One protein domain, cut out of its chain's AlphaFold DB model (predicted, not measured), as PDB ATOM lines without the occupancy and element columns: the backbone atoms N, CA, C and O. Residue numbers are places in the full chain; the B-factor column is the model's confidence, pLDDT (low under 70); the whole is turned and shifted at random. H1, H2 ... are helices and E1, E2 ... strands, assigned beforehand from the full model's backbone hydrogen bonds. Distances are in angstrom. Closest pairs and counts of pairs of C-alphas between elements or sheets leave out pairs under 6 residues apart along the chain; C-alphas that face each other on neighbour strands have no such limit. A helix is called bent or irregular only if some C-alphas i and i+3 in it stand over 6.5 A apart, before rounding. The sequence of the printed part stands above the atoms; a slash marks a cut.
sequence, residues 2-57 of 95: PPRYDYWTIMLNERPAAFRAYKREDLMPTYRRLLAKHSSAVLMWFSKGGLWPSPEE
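What this domain is: This is residues 2 to 57 of the 95 residues of an uncharacterized protein of Acidobacteria bacterium (UniProt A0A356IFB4). A strongly twisted sheet of four antiparallel strands has a single helix, H1, packed over one face and running along the strands, so to speak a two-layer slab with H1 above E2 and E1. E1 and E3 form the middle of the sheet, with the hairpin partner E2 on one edge and short E4 on the other, while the first printed residues and the link from H1 to E3 lie toward opposite ends of the long axis. The printed part has 56 residues with one named helix and four named strands, in the order E1, E2, H1, E3, E4 along the chain; the sheet's order is E2, E1, E3, E4, and the class is mixed, helices and strands. The whole is compact, with a radius of gyration of the C-alphas of 10.9 A, and elongated in outline, with spans of 33 by 20 by 20 A.

Where its parts are: E1, residues 7 to 12, begins at C-alpha 7 at (4.779, -10.676, 36.577) and is 16.2 A long from first to last C-alpha. E2, residues 15 to 21, is the longest strand by residues and measures 16.5 A. H1, residues 24 to 35, measures 14.9 A and begins at C-alpha 24 at (0.921, -6.168, 42.719). It is irregular: C-alphas 26 and 29 are 7.1 A apart. E3, residues 42 to 47, measures 16.0 A. E4, residues 50 to 52, measures 6.5 A and ends at C-alpha 52 at (1.598, -2.977, 30.172).

How they stand to each other: E1 and E2 form a hairpin, antiparallel at 148 degrees between their directions, with N 8 and O 21 at 2.7 A and N 17 and O 10 at 2.8 A, within hydrogen-bond range. E1 and E3 are antiparallel neighbours at 142 degrees, with N 9 and O 44 at 2.8 A. E3 and E4 form a second hairpin at 136 degrees, with N 45 and O 52 at 2.7 A. E2 and E4 are the edge strands, and E4 is apart from E1 and E2. H1 is on the sheet at a height over the sheet of 8.7 A, over E2 and E1, and along the strands, at 6 degrees to E1 on the local plane. The closest C-alphas of E1 and H1 are those of Trp 8 and Arg 24, 6.1 A apart. E2, H1 and E3 make a split strand-helix-strand unit, two strands running the same way with E1 between them, and its crossover is right-handed. In H1, 6 of 8 O i to N i+4 pairs are within hydrogen-bond range.

The domain as a whole: The two C-alphas farthest apart are those of Pro 2 and Lys 37, at 34.4 A. The printed part has no cut, and no link is long. The mean pLDDT of the printed part is 86.6, and residues 2 to 4 are under 70.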
ATOM      1  N   PRO A   2       1.358 -23.340  35.975       49.34
ATOM      2  CA  PRO A   2       1.226 -21.887  35.959       49.34
ATOM      3  C   PRO A   2       2.075 -21.308  34.806       49.34
ATOM      4  O   PRO A   2       3.164 -21.841  34.556       49.34
ATOM      5  N   PRO A   3       1.613 -20.278  34.070       56.16
ATOM      6  CA  PRO A   3       2.370 -19.682  32.969       56.16
ATOM      7  C   PRO A   3       3.683 -19.088  33.487       56.16
ATOM      8  O   PRO A   3       3.712 -18.429  34.522       56.16
ATOM      9  N   ARG A   4       4.789 -19.364  32.792       64.00
ATOM     10  CA  ARG A   4       6.148 -19.208  33.335       64.00
ATOM     11  C   ARG A   4       6.698 -17.771  33.382       64.00
ATOM     12  O   ARG A   4       7.797 -17.622  33.903       64.00
ATOM     13  N   TYR A   5       6.004 -16.736  32.889       71.94
ATOM     14  CA  TYR A   5       6.645 -15.418  32.701       71.94
ATOM     15  C   TYR A   5       5.775 -14.168  32.921       71.94
ATOM     16  O   TYR A   5       6.241 -13.089  32.571       71.94
ATOM     17  N   ASP A   6       4.582 -14.267  33.516       88.38
ATOM     18  CA  ASP A   6       3.758 -13.072  33.768       88.38
ATOM     19  C   ASP A   6       4.016 -12.545  35.184       88.38
ATOM     20  O   ASP A   6       3.890 -13.282  36.169       88.38
ATOM     21  N   TYR A   7       4.429 -11.285  35.297       90.81
ATOM     22  CA  TYR A   7       4.779 -10.676  36.577       90.81
ATOM     23  C   TYR A   7       4.663  -9.156  36.541       90.81
ATOM     24  O   TYR A   7       4.899  -8.500  35.532       90.81
ATOM     25  N   TRP A   8       4.389  -8.573  37.697       92.44
ATOM     26  CA  TRP A   8       4.627  -7.164  37.949       92.44
ATOM     27  C   TRP A   8       6.117  -6.894  38.101       92.44
ATOM     28  O   TRP A   8       6.833  -7.652  38.757       92.44
ATOM     29  N   THR A   9       6.560  -5.781  37.536       92.94
ATOM     30  CA  THR A   9       7.900  -5.222  37.690       92.94
ATOM     31  C   THR A   9       7.806  -3.735  38.017       92.94
ATOM     32  O   THR A   9       6.805  -3.078  37.718       92.94
ATOM     33  N   ILE A  10       8.841  -3.200  38.657       92.31
ATOM     34  CA  ILE A  10       8.971  -1.762  38.909       92.31
ATOM     35  C   ILE A  10       9.977  -1.218  37.899       92.31
ATOM     36  O   ILE A  10      11.101  -1.706  37.829       92.31
ATOM     37  N   MET A  11       9.599  -0.203  37.133       91.38
ATOM     38  CA  MET A  11      10.509   0.519  36.250       91.38
ATOM     39  C   MET A  11      10.995   1.781  36.955       91.38
ATOM     40  O   MET A  11      10.214   2.489  37.593       91.38
ATOM     41  N   LEU A  12      12.288   2.061  36.830       90.56
ATOM     42  CA  LEU A  12      12.940   3.238  37.383       90.56
ATOM     43  C   LEU A  12      13.749   3.910  36.277       90.56
ATOM     44  O   LEU A  12      14.668   3.292  35.742       90.56
ATOM     45  N   ASN A  13      13.427   5.163  35.943       86.50
ATOM     46  CA  ASN A  13      14.087   5.897  34.850       86.50
ATOM     47  C   ASN A  13      14.161   5.056  33.560       86.50
ATOM     48  O   ASN A  13      15.240   4.864  33.002       86.50
ATOM     49  N   GLU A  14      13.028   4.467  33.163       81.50
ATOM     50  CA  GLU A  14      12.892   3.614  31.968       81.50
ATOM     51  C   GLU A  14      13.702   2.305  31.992       81.50
ATOM     52  O   GLU A  14      13.719   1.557  31.015       81.50
ATOM     53  N   ARG A  15      14.330   1.961  33.125       85.12
ATOM     54  CA  ARG A  15      15.047   0.694  33.315       85.12
ATOM     55  C   ARG A  15      14.260  -0.247  34.228       85.12
ATOM     56  O   ARG A  15      13.765   0.198  35.266       85.12
ATOM     57  N   PRO A  16      14.161  -1.547  33.900       80.50
ATOM     58  CA  PRO A  16      13.540  -2.516  34.788       80.50
ATOM     59  C   PRO A  16      14.371  -2.654  36.062       80.50
ATOM     60  O   PRO A  16      15.562  -2.971  36.020       80.50
ATOM     61  N   ALA A  17      13.741  -2.418  37.209       79.44
ATOM     62  CA  ALA A  17      14.332  -2.760  38.487       79.44
ATOM     63  C   ALA A  17      14.332  -4.287  38.644       79.44
ATOM     64  O   ALA A  17      13.466  -4.987  38.124       79.44
ATOM     65  N   ALA A  18      15.278  -4.819  39.415       82.50
ATOM     66  CA  ALA A  18      15.414  -6.261  39.638       82.50
ATOM     67  C   ALA A  18      14.243  -6.905  40.427       82.50
ATOM     68  O   ALA A  18      14.285  -8.097  40.729       82.50
ATOM     69  N   PHE A  19      13.204  -6.141  40.779       87.75
ATOM     70  CA  PHE A  19      12.064  -6.604  41.568       87.75
ATOM     71  C   PHE A  19      10.940  -7.115  40.670       87.75
ATOM     72  O   PHE A  19      10.429  -6.382  39.827       87.75
ATOM     73  N   ARG A  20      10.517  -8.358  40.909       89.69
ATOM     74  CA  ARG A  20       9.430  -9.018  40.184       89.69
ATOM     75  C   ARG A  20       8.528  -9.787  41.139       89.69
ATOM     76  O   ARG A  20       9.032 -10.454  42.039       89.69
ATOM     77  N   ALA A  21       7.217  -9.722  40.931       90.62
ATOM     78  CA  ALA A  21       6.250 -10.503  41.702       90.62
ATOM     79  C   ALA A  21       4.997 -10.800  40.882       90.62
ATOM     80  O   ALA A  21       4.630 -10.033  40.000       90.62
ATOM     81  N   TYR A  22       4.299 -11.888  41.198       87.88
ATOM     82  CA  TYR A  22       3.042 -12.206  40.519       87.88
ATOM     83  C   TYR A  22       1.894 -11.285  40.954       87.88
ATOM     84  O   TYR A  22       1.089 -10.870  40.123       87.88
ATOM     85  N   LYS A  23       1.824 -10.921  42.242       88.88
ATOM     86  CA  LYS A  23       0.814  -9.985  42.749       88.88
ATOM     87  C   LYS A  23       1.399  -8.585  42.874       88.88
ATOM     88  O   LYS A  23       2.543  -8.399  43.283       88.88
ATOM     89  N   ARG A  24       0.570  -7.587  42.579       89.88
ATOM     90  CA  ARG A  24       0.921  -6.168  42.719       89.88
ATOM     91  C   ARG A  24       1.216  -5.791  44.172       89.88
ATOM     92  O   ARG A  24       2.090  -4.969  44.436       89.88
ATOM     93  N   GLU A  25       0.472  -6.379  45.102       91.38
ATOM     94  CA  GLU A  25       0.528  -6.073  46.535       91.38
ATOM     95  C   GLU A  25       1.883  -6.431  47.149       91.38
ATOM     96  O   GLU A  25       2.405  -5.660  47.951       91.38
ATOM     97  N   ASP A  26       2.508  -7.520  46.692       91.00
ATOM     98  CA  ASP A  26       3.845  -7.938  47.134       91.00
ATOM     99  C   ASP A  26       4.928  -6.898  46.781       91.00
ATOM    100  O   ASP A  26       5.938  -6.774  47.473       91.00
ATOM    101  N   LEU A  27       4.712  -6.096  45.728       92.06
ATOM    102  CA  LEU A  27       5.621  -5.016  45.324       92.06
ATOM    103  C   LEU A  27       5.278  -3.659  45.935       92.06
ATOM    104  O   LEU A  27       6.119  -2.765  45.885       92.06
ATOM    105  N   MET A  28       4.097  -3.472  46.532       92.88
ATOM    106  CA  MET A  28       3.710  -2.198  47.153       92.88
ATOM    107  C   MET A  28       4.672  -1.665  48.214       92.88
ATOM    108  O   MET A  28       4.981  -0.471  48.144       92.88
ATOM    109  N   PRO A  29       5.170  -2.460  49.179       93.31
ATOM    110  CA  PRO A  29       6.102  -1.930  50.172       93.31
ATOM    111  C   PRO A  29       7.393  -1.419  49.516       93.31
ATOM    112  O   PRO A  29       7.855  -0.316  49.818       93.31
ATOM    113  N   THR A  30       7.934  -2.174  48.558       90.88
ATOM    114  CA  THR A  30       9.138  -1.804  47.800       90.88
ATOM    115  C   THR A  30       8.893  -0.584  46.920       90.88
ATOM    116  O   THR A  30       9.698   0.346  46.903       90.88
ATOM    117  N   TYR A  31       7.752  -0.549  46.238       92.38
ATOM    118  CA  TYR A  31       7.345   0.548  45.376       92.38
ATOM    119  C   TYR A  31       7.207   1.858  46.144       92.38
ATOM    120  O   TYR A  31       7.791   2.854  45.738       92.38
ATOM    121  N   ARG A  32       6.519   1.862  47.293       93.50
ATOM    122  CA  ARG A  32       6.378   3.062  48.137       93.50
ATOM    123  C   ARG A  32       7.733   3.588  48.601       93.50
ATOM    124  O   ARG A  32       7.966   4.794  48.589       93.50
ATOM    125  N   ARG A  33       8.648   2.684  48.970       91.88
ATOM    126  CA  ARG A  33      10.007   3.053  49.383       91.88
ATOM    127  C   ARG A  33      10.831   3.635  48.236       91.88
ATOM    128  O   ARG A  33      11.611   4.556  48.467       91.88
ATOM    129  N   LEU A  34      10.666   3.110  47.024       90.44
ATOM    130  CA  LEU A  34      11.296   3.651  45.821       90.44
ATOM    131  C   LEU A  34      10.695   4.998  45.437       90.44
ATOM    132  O   LEU A  34      11.455   5.926  45.205       90.44
ATOM    133  N   LEU A  35       9.370   5.132  45.459       90.81
ATOM    134  CA  LEU A  35       8.660   6.361  45.116       90.81
ATOM    135  C   LEU A  35       9.060   7.530  46.025       90.81
ATOM    136  O   LEU A  35       9.232   8.648  45.553       90.81
ATOM    137  N   ALA A  36       9.294   7.257  47.314       92.38
ATOM    138  CA  ALA A  36       9.789   8.250  48.266       92.38
ATOM    139  C   ALA A  36      11.193   8.789  47.922       92.38
ATOM    140  O   ALA A  36      11.533   9.901  48.311       92.38
ATOM    141  N   LYS A  37      12.018   8.006  47.215       90.38
ATOM    142  CA  LYS A  37      13.373   8.399  46.789       90.38
ATOM    143  C   LYS A  37      13.428   8.878  45.340       90.38
ATOM    144  O   LYS A  37      14.275   9.691  44.989       90.38
ATOM    145  N   HIS A  38      12.554   8.337  44.502       87.31
ATOM    146  CA  HIS A  38      12.547   8.506  43.062       87.31
ATOM    147  C   HIS A  38      11.098   8.568  42.571       87.31
ATOM    148  O   HIS A  38      10.422   7.547  42.438       87.31
ATOM    149  N   SER A  39      10.630   9.772  42.251       87.81
ATOM    150  CA  SER A  39       9.273  10.023  41.749       87.81
ATOM    151  C   SER A  39       8.988   9.398  40.377       87.81
ATOM    152  O   SER A  39       7.832   9.284  39.986       87.81
ATOM    153  N   SER A  40      10.023   8.960  39.658       88.94
ATOM    154  CA  SER A  40       9.932   8.290  38.355       88.94
ATOM    155  C   SER A  40       9.635   6.788  38.439       88.94
ATOM    156  O   SER A  40       9.597   6.114  37.410       88.94
ATOM    157  N   ALA A  41       9.460   6.233  39.643       91.00
ATOM    158  CA  ALA A  41       9.130   4.825  39.812       91.00
ATOM    159  C   ALA A  41       7.702   4.533  39.316       91.00
ATOM    160  O   ALA A  41       6.725   5.088  39.827       91.00
ATOM    161  N   VAL A  42       7.564   3.587  38.384       91.50
ATOM    162  CA  VAL A  42       6.264   3.126  37.863       91.50
ATOM    163  C   VAL A  42       6.143   1.609  37.953       91.50
ATOM    164  O   VAL A  42       7.127   0.887  37.806       91.50
ATOM    165  N   LEU A  43       4.935   1.109  38.212       92.06
ATOM    166  CA  LEU A  43       4.642  -0.322  38.133       92.06
ATOM    167  C   LEU A  43       4.149  -0.683  36.746       92.06
ATOM    168  O   LEU A  43       3.269  -0.016  36.211       92.06
ATOM    169  N   MET A  44       4.678  -1.778  36.215       92.00
ATOM    170  CA  MET A  44       4.260  -2.325  34.933       92.00
ATOM    171  C   MET A  44       4.035  -3.828  35.049       92.00
ATOM    172  O   MET A  44       4.747  -4.536  35.760       92.00
ATOM    173  N   TRP A  45       3.025  -4.309  34.344       91.88
ATOM    174  CA  TRP A  45       2.717  -5.710  34.144       91.88
ATOM    175  C   TRP A  45       3.484  -6.223  32.926       91.88
ATOM    176  O   TRP A  45       3.250  -5.784  31.803       91.88
ATOM    177  N   PHE A  46       4.418  -7.138  33.148       89.88
ATOM    178  CA  PHE A  46       5.101  -7.848  32.081       89.88
ATOM    179  C   PHE A  46       4.347  -9.139  31.780       89.88
ATOM    180  O   PHE A  46       4.159  -9.970  32.665       89.88
ATOM    181  N   SER A  47       3.938  -9.309  30.527       88.69
ATOM    182  CA  SER A  47       3.318 -10.540  30.037       88.69
ATOM    183  C   SER A  47       3.659 -10.729  28.565       88.69
ATOM    184  O   SER A  47       3.662  -9.773  27.784       88.69
ATOM    185  N   LYS A  48       3.971 -11.974  28.184       82.56
ATOM    186  CA  LYS A  48       4.236 -12.385  26.790       82.56
ATOM    187  C   LYS A  48       5.219 -11.491  26.010       82.56
ATOM    188  O   LYS A  48       5.060 -11.300  24.808       82.56
ATOM    189  N   GLY A  49       6.248 -10.963  26.673       84.69
ATOM    190  CA  GLY A  49       7.261 -10.115  26.029       84.69
ATOM    191  C   GLY A  49       6.872  -8.640  25.879       84.69
ATOM    192  O   GLY A  49       7.647  -7.882  25.304       84.69
ATOM    193  N   GLY A  50       5.713  -8.226  26.402       87.38
ATOM    194  CA  GLY A  50       5.269  -6.833  26.447       87.38
ATOM    195  C   GLY A  50       5.177  -6.290  27.875       87.38
ATOM    196  O   GLY A  50       4.960  -7.045  28.823       87.38
ATOM    197  N   LEU A  51       5.328  -4.969  28.013       89.38
ATOM    198  CA  LEU A  51       5.088  -4.222  29.248       89.38
ATOM    199  C   LEU A  51       3.786  -3.434  29.125       89.38
ATOM    200  O   LEU A  51       3.595  -2.684  28.171       89.38
ATOM    201  N   TRP A  52       2.925  -3.577  30.122       89.81
ATOM    202  CA  TRP A  52       1.598  -2.977  30.172       89.81
ATOM    203  C   TRP A  52       1.429  -2.202  31.482       89.81
ATOM    204  O   TRP A  52       2.017  -2.591  32.491       89.81
ATOM    205  N   PRO A  53       0.625  -1.133  31.537       86.75
ATOM    206  CA  PRO A  53       0.357  -0.440  32.801       86.75
ATOM    207  C   PRO A  53      -0.513  -1.288  33.745       86.75
ATOM    208  O   PRO A  53      -0.410  -1.179  34.968       86.75
ATOM    209  N   SER A  54      -1.347  -2.170  33.182       86.88
ATOM    210  CA  SER A  54      -2.259  -3.049  33.912       86.88
ATOM    211  C   SER A  54      -2.479  -4.391  33.185       86.88
ATOM    212  O   SER A  54      -2.489  -4.420  31.951       86.88
ATOM    213  N   PRO A  55      -2.740  -5.501  33.909       80.25
ATOM    214  CA  PRO A  55      -3.152  -6.781  33.325       80.25
ATOM    215  C   PRO A  55      -4.432  -6.676  32.485       80.25
ATOM    216  O   PRO A  55      -4.635  -7.425  31.532       80.25
ATOM    217  N   GLU A  56      -5.318  -5.735  32.817       80.19
ATOM    218  CA  GLU A  56      -6.551  -5.513  32.059       80.19
ATOM    219  C   GLU A  56      -6.280  -4.959  30.651       80.19
ATOM    220  O   GLU A  56      -6.957  -5.330  29.684       80.19
ATOM    221  N   GLU A  57      -5.268  -4.102  30.517       76.56
ATOM    222  CA  GLU A  57      -4.861  -3.531  29.232       76.56
ATOM    223  C   GLU A  57      -4.177  -4.570  28.346       76.56
ATOM    224  O   GLU A  57      -4.445  -4.620  27.143       76.56
TER     225      GLU A  57